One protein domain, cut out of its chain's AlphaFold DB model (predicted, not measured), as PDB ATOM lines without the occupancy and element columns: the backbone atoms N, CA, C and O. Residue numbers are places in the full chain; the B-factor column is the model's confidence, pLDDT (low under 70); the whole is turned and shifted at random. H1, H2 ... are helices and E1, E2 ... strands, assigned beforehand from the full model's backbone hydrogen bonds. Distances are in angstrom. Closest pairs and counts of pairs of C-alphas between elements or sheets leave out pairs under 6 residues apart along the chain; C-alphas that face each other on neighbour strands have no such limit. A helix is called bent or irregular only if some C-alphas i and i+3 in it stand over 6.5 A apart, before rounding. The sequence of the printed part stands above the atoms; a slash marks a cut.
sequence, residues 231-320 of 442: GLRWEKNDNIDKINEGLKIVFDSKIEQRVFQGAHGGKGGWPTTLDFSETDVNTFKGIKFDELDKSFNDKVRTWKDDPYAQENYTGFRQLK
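Overview. This is residues 231 to 320 of the 442 residues of an uncharacterized protein of Mycoplasma hyopneumoniae (UniProt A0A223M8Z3). With little regular structure, this is an elongated body of long loops and two helices, H1 and H2, partly side by side and running the same way, with a tiny parallel sheet of E1 and E2. The printed part has 90 residues, 33 in named elements, mostly helix, in the order E1, H1, E2, H2. It is compact, with a radius of gyration of the C-alphas of 13.6 A and spans of 43 by 22 by 18 A.

Arrangement. E1, residues 231 to 233, and E2, residues 273 to 275, are parallel at 17 degrees; N 232 and O 273, 2.9 A apart, are within hydrogen-bond range. H1, residues 240 to 253, is near E1 and follows it in a strand-helix-strand unit, two parallel strands with a helix between, with a right-handed crossover. H1 touches H2, residues 289 to 301, with residues 247 to 252 alone, at a shallow tilt of 11 degrees; the closest C-alphas, of Phe 251 and Phe 296, are 5.2 A apart. Every O i to N i+4 pair is within hydrogen-bond range in H2, 9 of 10 in H1.

Along the chain. E1, 6.4 A long, begins at C-alpha 231 (224.897, 226.987, 218.103). H1, 18.5 A, is only just irregular: C-alphas 250 and 253 are 6.7 A apart. E2 is 6.5 A long; H2, 17.8 A, ends at C-alpha 301 (223.989, 249.822, 211.098).

Size, cuts and confidence. The farthest C-alphas, of Lys 236 and Glu 311, are 42.9 A apart. The links H1 to E2 and E2 to H2 are long; the printed part has no cut, and no printed residue is under 70 in pLDDT.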
ATOM      1  N   GLY A 231     223.761 227.607 218.769       97.75
ATOM      2  CA  GLY A 231     224.897 226.987 218.103       97.75
ATOM      3  C   GLY A 231     224.752 226.781 216.605       97.75
ATOM      4  O   GLY A 231     223.692 226.439 216.079       97.75
ATOM      5  N   LEU A 232     225.877 226.963 215.922       98.69
ATOM      6  CA  LEU A 232     226.064 226.628 214.521       98.69
ATOM      7  C   LEU A 232     226.915 225.366 214.440       98.69
ATOM      8  O   LEU A 232     227.975 225.308 215.065       98.69
ATOM      9  N   ARG A 233     226.458 224.366 213.688       98.00
ATOM     10  CA  ARG A 233     227.152 223.082 213.529       98.00
ATOM     11  C   ARG A 233     227.390 222.774 212.063       98.00
ATOM     12  O   ARG A 233     226.490 222.947 211.249       98.00
ATOM     13  N   TRP A 234     228.554 222.214 211.764       98.00
ATOM     14  CA  TRP A 234     228.870 221.640 210.458       98.00
ATOM     15  C   TRP A 234     229.052 220.130 210.546       98.00
ATOM     16  O   TRP A 234     229.310 219.580 211.617       98.00
ATOM     17  N   GLU A 235     228.856 219.460 209.418       94.31
ATOM     18  CA  GLU A 235     228.814 218.001 209.329       94.31
ATOM     19  C   GLU A 235     230.050 217.461 208.606       94.31
ATOM     20  O   GLU A 235     230.873 218.207 208.065       94.31
ATOM     21  N   LYS A 236     230.187 216.134 208.576       94.06
ATOM     22  CA  LYS A 236     231.279 215.470 207.859       94.06
ATOM     23  C   LYS A 236     231.368 215.969 206.411       94.06
ATOM     24  O   LYS A 236     230.372 215.998 205.693       94.06
ATOM     25  N   ASN A 237     232.592 216.271 205.975       93.19
ATOM     26  CA  ASN A 237     232.954 216.831 204.663       93.19
ATOM     27  C   ASN A 237     232.676 218.333 204.461       93.19
ATOM     28  O   ASN A 237     233.055 218.865 203.415       93.19
ATOM     29  N   ASP A 238     232.091 219.042 205.430       97.19
ATOM     30  CA  ASP A 238     232.062 220.506 205.383       97.19
ATOM     31  C   ASP A 238     233.470 221.039 205.706       97.19
ATOM     32  O   ASP A 238     233.940 221.012 206.844       97.19
ATOM     33  N   ASN A 239     234.173 221.484 204.664       97.25
ATOM     34  CA  ASN A 239     235.498 222.087 204.768       97.25
ATOM     35  C   ASN A 239     235.417 223.576 205.165       97.25
ATOM     36  O   ASN A 239     234.337 224.141 205.350       97.25
ATOM     37  N   ILE A 240     236.570 224.243 205.252       97.81
ATOM     38  CA  ILE A 240     236.643 225.658 205.645       97.81
ATOM     39  C   ILE A 240     235.842 226.596 204.723       97.81
ATOM     40  O   ILE A 240     235.270 227.580 205.192       97.81
ATOM     41  N   ASP A 241     235.737 226.283 203.430       98.25
ATOM     42  CA  ASP A 241     234.944 227.076 202.485       98.25
ATOM     43  C   ASP A 241     233.447 226.932 202.762       98.25
ATOM     44  O   ASP A 241     232.719 227.927 202.765       98.25
ATOM     45  N   LYS A 242     232.988 225.713 203.072       98.25
ATOM     46  CA  LYS A 242     231.602 225.462 203.484       98.25
ATOM     47  C   LYS A 242     231.259 226.123 204.811       98.25
ATOM     48  O   LYS A 242     230.178 226.705 204.926       98.25
ATOM     49  N   ILE A 243     232.189 226.117 205.765       98.75
ATOM     50  CA  ILE A 243     232.049 226.858 207.023       98.75
ATOM     51  C   ILE A 243     231.894 228.355 206.739       98.75
ATOM     52  O   ILE A 243     230.936 228.966 207.207       98.75
ATOM     53  N   ASN A 244     232.759 228.944 205.908       98.75
ATOM     54  CA  ASN A 244     232.649 230.354 205.522       98.75
ATOM     55  C   ASN A 244     231.334 230.673 204.776       98.75
ATOM     56  O   ASN A 244     230.726 231.709 205.046       98.75
ATOM     57  N   GLU A 245     230.856 229.794 203.883       98.56
ATOM     58  CA  GLU A 245     229.532 229.917 203.241       98.56
ATOM     59  C   GLU A 245     228.423 229.964 204.303       98.56
ATOM     60  O   GLU A 245     227.573 230.857 204.277       98.56
ATOM     61  N   GLY A 246     228.470 229.049 205.276       98.69
ATOM     62  CA  GLY A 246     227.522 228.979 206.384       98.69
ATOM     63  C   GLY A 246     227.526 230.238 207.250       98.69
ATOM     64  O   GLY A 246     226.477 230.826 207.507       98.69
ATOM     65  N   LEU A 247     228.704 230.705 207.660       98.81
ATOM     66  CA  LEU A 247     228.844 231.907 208.486       98.81
ATOM     67  C   LEU A 247     228.384 233.170 207.745       98.81
ATOM     68  O   LEU A 247     227.742 234.029 208.348       98.81
ATOM     69  N   LYS A 248     228.621 233.270 206.430       98.62
ATOM     70  CA  LYS A 248     228.086 234.366 205.605       98.62
ATOM     71  C   LYS A 248     226.556 234.348 205.549       98.62
ATOM     72  O   LYS A 248     225.922 235.402 205.498       98.62
ATOM     73  N   ILE A 249     225.927 233.175 205.594       98.56
ATOM     74  CA  ILE A 249     224.465 233.104 205.682       98.56
ATOM     75  C   ILE A 249     223.980 233.784 206.967       98.56
ATOM     76  O   ILE A 249     223.120 234.661 206.896       98.56
ATOM     77  N   VAL A 250     224.580 233.432 208.105       98.31
ATOM     78  CA  VAL A 250     224.203 233.924 209.441       98.31
ATOM     79  C   VAL A 250     224.499 235.415 209.613       98.31
ATOM     80  O   VAL A 250     223.626 236.173 210.023       98.31
ATOM     81  N   PHE A 251     225.719 235.848 209.292       97.81
ATOM     82  CA  PHE A 251     226.216 237.182 209.647       97.81
ATOM     83  C   PHE A 251     226.048 238.240 208.553       97.81
ATOM     84  O   PHE A 251     226.348 239.409 208.784       97.81
ATOM     85  N   ASP A 252     225.565 237.853 207.372       96.56
ATOM     86  CA  ASP A 252     225.308 238.771 206.261       96.56
ATOM     87  C   ASP A 252     223.897 238.565 205.700       96.56
ATOM     88  O   ASP A 252     222.974 239.319 206.016       96.56
ATOM     89  N   SER A 253     223.691 237.519 204.897       96.44
ATOM     90  CA  SER A 253     222.494 237.437 204.043       96.44
ATOM     91  C   SER A 253     221.173 237.216 204.792       96.44
ATOM     92  O   SER A 253     220.117 237.594 204.283       96.44
ATOM     93  N   LYS A 254     221.208 236.602 205.983       96.12
ATOM     94  CA  LYS A 254     220.021 236.252 206.781       96.12
ATOM     95  C   LYS A 254     220.100 236.728 208.233       96.12
ATOM     96  O   LYS A 254     219.341 236.240 209.062       96.12
ATOM     97  N   ILE A 255     220.942 237.717 208.531       94.69
ATOM     98  CA  ILE A 255     221.103 238.298 209.878       94.69
ATOM     99  C   ILE A 255     219.775 238.773 210.508       94.69
ATOM    100  O   ILE A 255     219.576 238.707 211.722       94.69
ATOM    101  N   GLU A 256     218.816 239.204 209.684       92.44
ATOM    102  CA  GLU A 256     217.496 239.665 210.135       92.44
ATOM    103  C   GLU A 256     216.534 238.516 210.497       92.44
ATOM    104  O   GLU A 256     215.524 238.746 211.162       92.44
ATOM    105  N   GLN A 257     216.845 237.271 210.116       94.50
ATOM    106  CA  GLN A 257     216.027 236.098 210.431       94.50
ATOM    107  C   GLN A 257     216.283 235.654 211.876       94.50
ATOM    108  O   GLN A 257     217.405 235.314 212.250       94.50
ATOM    109  N   ARG A 258     215.227 235.600 212.699       94.50
ATOM    110  CA  ARG A 258     215.326 235.349 214.150       94.50
ATOM    111  C   ARG A 258     216.032 234.038 214.522       94.50
ATOM    112  O   ARG A 258     216.669 233.977 215.575       94.50
ATOM    113  N   VAL A 259     215.969 233.029 213.653       96.19
ATOM    114  CA  VAL A 259     216.669 231.740 213.805       96.19
ATOM    115  C   VAL A 259     218.197 231.895 213.926       96.19
ATOM    116  O   VAL A 259     218.845 231.061 214.543       96.19
ATOM    117  N   PHE A 260     218.766 232.981 213.387       97.44
ATOM    118  CA  PHE A 260     220.206 233.267 213.341       97.44
ATOM    119  C   PHE A 260     220.643 234.374 214.309       97.44
ATOM    120  O   PHE A 260     221.701 234.969 214.126       97.44
ATOM    121  N   GLN A 261     219.849 234.661 215.346       96.06
ATOM    122  CA  GLN A 261     220.130 235.736 216.313       96.06
ATOM    123  C   GLN A 261     220.487 235.229 217.723       96.06
ATOM    124  O   GLN A 261     220.596 236.028 218.653       96.06
ATOM    125  N   GLY A 262     220.665 233.915 217.893       95.00
ATOM    126  CA  GLY A 262     221.044 233.304 219.170       95.00
ATOM    127  C   GLY A 262     219.991 233.445 220.272       95.00
ATOM    128  O   GLY A 262     218.827 233.798 220.021       95.00
ATOM    129  N   ALA A 263     220.412 233.183 221.509       91.31
ATOM    130  CA  ALA A 263     219.563 233.237 222.700       91.31
ATOM    131  C   ALA A 263     218.972 234.631 222.957       91.31
ATOM    132  O   ALA A 263     217.766 234.774 223.161       91.31
ATOM    133  N   HIS A 264     219.805 235.669 222.864       86.06
ATOM    134  CA  HIS A 264     219.406 237.052 223.140       86.06
ATOM    135  C   HIS A 264     218.461 237.616 222.069       86.06
ATOM    136  O   HIS A 264     217.609 238.449 222.373       86.06
ATOM    137  N   GLY A 265     218.565 237.127 220.829       86.88
ATOM    138  CA  GLY A 265     217.739 237.586 219.719       86.88
ATOM    139  C   GLY A 265     217.946 239.062 219.367       86.88
ATOM    140  O   GLY A 265     218.780 239.769 219.930       86.88
ATOM    141  N   GLY A 266     217.139 239.544 218.424       85.88
ATOM    142  CA  GLY A 266     217.060 240.962 218.098       85.88
ATOM    143  C   GLY A 266     218.213 241.473 217.236       85.88
ATOM    144  O   GLY A 266     219.052 240.722 216.735       85.88
ATOM    145  N   LYS A 267     218.204 242.792 217.027       89.75
ATOM    146  CA  LYS A 267     219.134 243.490 216.141       89.75
ATOM    147  C   LYS A 267     220.576 243.255 216.588       89.75
ATOM    148  O   LYS A 267     221.032 243.775 217.603       89.75
ATOM    149  N   GLY A 268     221.297 242.481 215.783       88.44
ATOM    150  CA  GLY A 268     222.691 242.145 216.023       88.44
ATOM    151  C   GLY A 268     222.937 241.306 217.277       88.44
ATOM    152  O   GLY A 268     223.995 241.460 217.884       88.44
ATOM    153  N   GLY A 269     221.979 240.464 217.669       93.56
ATOM    154  CA  GLY A 269     222.274 239.223 218.386       93.56
ATOM    155  C   GLY A 269     222.791 238.157 217.412       93.56
ATOM    156  O   GLY A 269     222.547 238.253 216.208       93.56
ATOM    157  N   TRP A 270     223.518 237.160 217.916       95.81
ATOM    158  CA  TRP A 270     223.995 236.027 217.121       95.81
ATOM    159  C   TRP A 270     224.211 234.757 217.968       95.81
ATOM    160  O   TRP A 270     224.402 234.877 219.179       95.81
ATOM    161  N   PRO A 271     224.207 233.555 217.353       97.00
ATOM    162  CA  PRO A 271     224.577 232.299 218.004       97.00
ATOM    163  C   PRO A 271     226.027 232.321 218.490       97.00
ATOM    164  O   PRO A 271     226.937 232.638 217.721       97.00
ATOM    165  N   THR A 272     226.265 231.962 219.751       95.94
ATOM    166  CA  THR A 272     227.596 232.076 220.369       95.94
ATOM    167  C   THR A 272     228.368 230.760 220.466       95.94
ATOM    168  O   THR A 272     229.494 230.749 220.975       95.94
ATOM    169  N   THR A 273     227.814 229.668 219.939       97.81
ATOM    170  CA  THR A 273     228.460 228.352 219.863       97.81
ATOM    171  C   THR A 273     228.851 227.995 218.425       97.81
ATOM    172  O   THR A 273     228.025 228.064 217.517       97.81
ATOM    173  N   LEU A 274     230.094 227.547 218.227       98.50
ATOM    174  CA  LEU A 274     230.563 226.926 216.984       98.50
ATOM    175  C   LEU A 274     230.896 225.455 217.242       98.50
ATOM    176  O   LEU A 274     231.719 225.149 218.107       98.50
ATOM    177  N   ASP A 275     230.251 224.551 216.508       98.38
ATOM    178  CA  ASP A 275     230.452 223.106 216.597       98.38
ATOM    179  C   ASP A 275     231.044 222.555 215.292       98.38
ATOM    180  O   ASP A 275     230.380 222.450 214.258       98.38
ATOM    181  N   PHE A 276     232.322 222.194 215.370       98.06
ATOM    182  CA  PHE A 276     233.102 221.558 214.316       98.06
ATOM    183  C   PHE A 276     233.372 220.077 214.609       98.06
ATOM    184  O   PHE A 276     234.194 219.460 213.934       98.06
ATOM    185  N   SER A 277     232.703 219.485 215.606       96.75
ATOM    186  CA  SER A 277     233.020 218.141 216.110       96.75
ATOM    187  C   SER A 277     232.784 216.999 215.122       96.75
ATOM    188  O   SER A 277     233.289 215.896 215.338       96.75
ATOM    189  N   GLU A 278     232.072 217.254 214.025       95.62
ATOM    190  CA  GLU A 278     231.883 216.302 212.923       95.62
ATOM    191  C   GLU A 278     232.728 216.633 211.680       95.62
ATOM    192  O   GLU A 278     232.728 215.867 210.718       95.62
ATOM    193  N   THR A 279     233.486 217.732 211.707       96.19
ATOM    194  CA  THR A 279     234.377 218.161 210.619       96.19
ATOM    195  C   THR A 279     235.831 217.770 210.909       96.19
ATOM    196  O   THR A 279     236.140 217.221 211.968       96.19
ATOM    197  N   ASP A 280     236.738 218.077 209.981       93.56
ATOM    198  CA  ASP A 280     238.187 217.984 210.213       93.56
ATOM    199  C   ASP A 280     238.816 219.348 210.585       93.56
ATOM    200  O   ASP A 280     240.037 219.475 210.673       93.56
ATOM    201  N   VAL A 281     237.991 220.376 210.821       94.88
ATOM    202  CA  VAL A 281     238.415 221.707 211.274       94.88
ATOM    203  C   VAL A 281     238.427 221.751 212.801       94.88
ATOM    204  O   VAL A 281     237.403 221.564 213.448       94.88
ATOM    205  N   ASN A 282     239.588 222.051 213.386       93.56
ATOM    206  CA  ASN A 282     239.768 222.109 214.844       93.56
ATOM    207  C   ASN A 282     240.229 223.489 215.352       93.56
ATOM    208  O   ASN A 282     240.447 223.663 216.551       93.56
ATOM    209  N   THR A 283     240.392 224.473 214.463       96.56
ATOM    210  CA  THR A 283     240.780 225.858 214.787       96.56
ATOM    211  C   THR A 283     239.927 226.851 213.999       96.56
ATOM    212  O   THR A 283     239.177 226.452 213.110       96.56
ATOM    213  N   PHE A 284     240.040 228.153 214.284       98.12
ATOM    214  CA  PHE A 284     239.403 229.177 213.446       98.12
ATOM    215  C   PHE A 284     240.263 229.609 212.249       98.12
ATOM    216  O   PHE A 284     239.954 230.598 211.579       98.12
ATOM    217  N   LYS A 285     241.358 228.896 211.963       97.38
ATOM    218  CA  LYS A 285     242.225 229.232 210.836       97.38
ATOM    219  C   LYS A 285     241.443 229.152 209.522       97.38
ATOM    220  O   LYS A 285     240.752 228.176 209.253       97.38
ATOM    221  N   GLY A 286     241.580 230.184 208.692       97.44
ATOM    222  CA  GLY A 286     240.905 230.277 207.395       97.44
ATOM    223  C   GLY A 286     239.440 230.720 207.468       97.44
ATOM    224  O   GLY A 286     238.835 230.954 206.420       97.44
ATOM    225  N   ILE A 287     238.868 230.897 208.666       98.50
ATOM    226  CA  ILE A 287     237.578 231.575 208.813       98.50
ATOM    227  C   ILE A 287     237.789 233.072 208.593       98.50
ATOM    228  O   ILE A 287     238.620 233.701 209.252       98.50
ATOM    229  N   LYS A 288     237.013 233.648 207.675       98.12
ATOM    230  CA  LYS A 288     237.140 235.035 207.210       98.12
ATOM    231  C   LYS A 288     236.457 236.029 208.147       98.12
ATOM    232  O   LYS A 288     235.596 236.803 207.728       98.12
ATOM    233  N   PHE A 289     236.798 235.993 209.430       98.31
ATOM    234  CA  PHE A 289     236.086 236.793 210.416       98.31
ATOM    235  C   PHE A 289     236.192 238.303 210.190       98.31
ATOM    236  O   PHE A 289     235.221 238.988 210.462       98.31
ATOM    237  N   ASP A 290     237.280 238.826 209.627       97.56
ATOM    238  CA  ASP A 290     237.374 240.266 209.339       97.56
ATOM    239  C   ASP A 290     236.334 240.723 208.299       97.56
ATOM    240  O   ASP A 290     235.710 241.778 208.443       97.56
ATOM    241  N   GLU A 291     236.091 239.901 207.269       98.25
ATOM    242  CA  GLU A 291     235.029 240.144 206.285       98.25
ATOM    243  C   GLU A 291     233.641 240.024 206.935       98.25
ATOM    244  O   GLU A 291     232.763 240.859 206.695       98.25
ATOM    245  N   LEU A 292     233.450 239.003 207.778       98.44
ATOM    246  CA  LEU A 292     232.184 238.748 208.470       98.44
ATOM    247  C   LEU A 292     231.858 239.843 209.490       98.44
ATOM    248  O   LEU A 292     230.723 240.306 209.520       98.44
ATOM    249  N   ASP A 293     232.835 240.302 210.272       98.31
ATOM    250  CA  ASP A 293     232.687 241.386 211.241       98.31
ATOM    251  C   ASP A 293     232.259 242.667 210.522       98.31
ATOM    252  O   ASP A 293     231.292 243.316 210.924       98.31
ATOM    253  N   LYS A 294     232.930 243.019 209.418       98.06
ATOM    254  CA  LYS A 294     232.560 244.187 208.612       98.06
ATOM    255  C   LYS A 294     231.122 244.076 208.109       98.06
ATOM    256  O   LYS A 294     230.329 244.990 208.331       98.06
ATOM    257  N   SER A 295     230.781 242.949 207.485       97.38
ATOM    258  CA  SER A 295     229.445 242.731 206.934       97.38
ATOM    259  C   SER A 295     228.366 242.772 208.017       97.38
ATOM    260  O   SER A 295     227.360 243.461 207.861       97.38
ATOM    261  N   PHE A 296     228.593 242.095 209.142       97.62
ATOM    262  CA  PHE A 296     227.689 242.083 210.286       97.62
ATOM    263  C   PHE A 296     227.422 243.500 210.800       97.62
ATOM    264  O   PHE A 296     226.272 243.899 210.981       97.62
ATOM    265  N   ASN A 297     228.478 244.289 210.995       97.62
ATOM    266  CA  ASN A 297     228.360 245.660 211.480       97.62
ATOM    267  C   ASN A 297     227.642 246.576 210.488       97.62
ATOM    268  O   ASN A 297     226.792 247.362 210.907       97.62
ATOM    269  N   ASP A 298     227.919 246.445 209.190       96.88
ATOM    270  CA  ASP A 298     227.206 247.192 208.155       96.88
ATOM    271  C   ASP A 298     225.708 246.862 208.164       96.88
ATOM    272  O   ASP A 298     224.884 247.776 208.190       96.88
ATOM    273  N   LYS A 299     225.338 245.578 208.256       95.94
ATOM    274  CA  LYS A 299     223.928 245.161 208.336       95.94
ATOM    275  C   LYS A 299     223.231 245.634 209.605       95.94
ATOM    276  O   LYS A 299     222.078 246.045 209.546       95.94
ATOM    277  N   VAL A 300     223.912 245.601 210.749       95.00
ATOM    278  CA  VAL A 300     223.365 246.133 212.006       95.00
ATOM    279  C   VAL A 300     223.150 247.642 211.897       95.00
ATOM    280  O   VAL A 300     222.125 248.143 212.351       95.00
ATOM    281  N   ARG A 301     224.084 248.371 211.286       95.06
ATOM    282  CA  ARG A 301     223.989 249.822 211.098       95.06
ATOM    283  C   ARG A 301     222.868 250.218 210.133       95.06
ATOM    284  O   ARG A 301     222.261 251.262 210.328       95.06
ATOM    285  N   THR A 302     222.566 249.387 209.135       93.38
ATOM    286  CA  THR A 302     221.507 249.628 208.135       93.38
ATOM    287  C   THR A 302     220.347 248.634 208.254       93.38
ATOM    288  O   THR A 302     219.851 248.133 207.242       93.38
ATOM    289  N   TRP A 303     219.958 248.287 209.481       91.12
ATOM    290  CA  TRP A 303     218.929 247.276 209.734       91.12
ATOM    291  C   TRP A 303     217.586 247.677 209.111       91.12
ATOM    292  O   TRP A 303     217.039 248.727 209.442       91.12
ATOM    293  N   LYS A 304     217.033 246.845 208.220       85.56
ATOM    294  CA  LYS A 304     215.967 247.242 207.284       85.56
ATOM    295  C   LYS A 304     214.681 247.724 207.953       85.56
ATOM    296  O   LYS A 304     214.014 248.612 207.430       85.56
ATOM    297  N   ASP A 305     214.321 247.107 209.073       81.50
ATOM    298  CA  ASP A 305     213.058 247.363 209.775       81.50
ATOM    299  C   ASP A 305     213.227 248.305 210.991       81.50
ATOM    300  O   ASP A 305     212.315 248.424 211.807       81.50
ATOM    301  N   ASP A 306     214.386 248.961 211.137       84.12
ATOM    302  CA  ASP A 306     214.663 249.937 212.198       84.12
ATOM    303  C   ASP A 306     215.026 251.300 211.573       84.12
ATOM    304  O   ASP A 306     216.141 251.473 211.081       84.12
ATOM    305  N   PRO A 307     214.107 252.285 211.572       83.94
ATOM    306  CA  PRO A 307     214.360 253.591 210.964       83.94
ATOM    307  C   PRO A 307     215.431 254.406 211.700       83.94
ATOM    308  O   PRO A 307     215.946 255.356 211.123       83.94
ATOM    309  N   TYR A 308     215.777 254.030 212.935       85.31
ATOM    310  CA  TYR A 308     216.812 254.678 213.741       85.31
ATOM    311  C   TYR A 308     218.092 253.834 213.792       85.31
ATOM    312  O   TYR A 308     218.864 253.886 214.759       85.31
ATOM    313  N   ALA A 309     218.284 252.952 212.801       88.50
ATOM    314  CA  ALA A 309     219.294 251.921 212.913       88.50
ATOM    315  C   ALA A 309     220.715 252.468 212.989       88.50
ATOM    316  O   ALA A 309     221.547 251.879 213.691       88.50
ATOM    317  N   GLN A 310     220.959 253.564 212.277       91.75
ATOM    318  CA  GLN A 310     222.252 254.213 212.171       91.75
ATOM    319  C   GLN A 310     222.545 255.064 213.411       91.75
ATOM    320  O   GLN A 310     223.666 255.033 213.912       91.75
ATOM    321  N   GLU A 311     221.544 255.771 213.933       89.38
ATOM    322  CA  GLU A 311     221.621 256.603 215.135       89.38
ATOM    323  C   GLU A 311     221.865 255.754 216.387       89.38
ATOM    324  O   GLU A 311     222.660 256.123 217.248       89.38
ATOM    325  N   ASN A 312     221.229 254.582 216.457       86.56
ATOM    326  CA  ASN A 312     221.353 253.647 217.577       86.56
ATOM    327  C   ASN A 312     222.563 252.705 217.458       86.56
ATOM    328  O   ASN A 312     222.717 251.786 218.267       86.56
ATOM    329  N   TYR A 313     223.401 252.859 216.432       92.06
ATOM    330  CA  TYR A 313     224.555 251.992 216.238       92.06
ATOM    331  C   TYR A 313     225.669 252.340 217.233       92.06
ATOM    332  O   TYR A 313     226.285 253.399 217.164       92.06
ATOM    333  N   THR A 314     225.967 251.416 218.147       90.38
ATOM    334  CA  THR A 314     226.909 251.625 219.261       90.38
ATOM    335  C   THR A 314     228.381 251.398 218.903       90.38
ATOM    336  O   THR A 314     229.239 251.389 219.784       90.38
ATOM    337  N   GLY A 315     228.689 251.236 217.616       92.62
ATOM    338  CA  GLY A 315     230.047 251.049 217.119       92.62
ATOM    339  C   GLY A 315     230.384 249.608 216.742       92.62
ATOM    340  O   GLY A 315     229.558 248.693 216.814       92.62
ATOM    341  N   PHE A 316     231.621 249.436 216.277       95.12
ATOM    342  CA  PHE A 316     232.097 248.188 215.696       95.12
ATOM    343  C   PHE A 316     232.181 247.067 216.731       95.12
ATOM    344  O   PHE A 316     232.813 247.209 217.777       95.12
ATOM    345  N   ARG A 317     231.576 245.923 216.405       93.12
ATOM    346  CA  ARG A 317     231.602 244.710 217.223       93.12
ATOM    347  C   ARG A 317     232.319 243.594 216.486       93.12
ATOM    348  O   ARG A 317     231.887 243.193 215.411       93.12
ATOM    349  N   GLN A 318     233.374 243.068 217.090       95.25
ATOM    350  CA  GLN A 318     233.977 241.819 216.638       95.25
ATOM    351  C   GLN A 318     233.088 240.644 217.048       95.25
ATOM    352  O   GLN A 318     232.641 240.585 218.196       95.25
ATOM    353  N   LEU A 319     232.866 239.695 216.141       96.00
ATOM    354  CA  LEU A 319     232.176 238.450 216.450       96.00
ATOM    355  C   LEU A 319     233.043 237.618 217.402       96.00
ATOM    356  O   LEU A 319     234.207 237.314 217.118       96.00
ATOM    357  N   LYS A 320     232.459 237.273 218.553       96.25
ATOM    358  CA  LYS A 320     233.070 236.450 219.603       96.25
ATOM    359  C   LYS A 320     232.150 235.284 219.955       96.25
ATOM    360  O   LYS A 320     230.926 235.408 219.867       96.25
TER     361      LYS A 320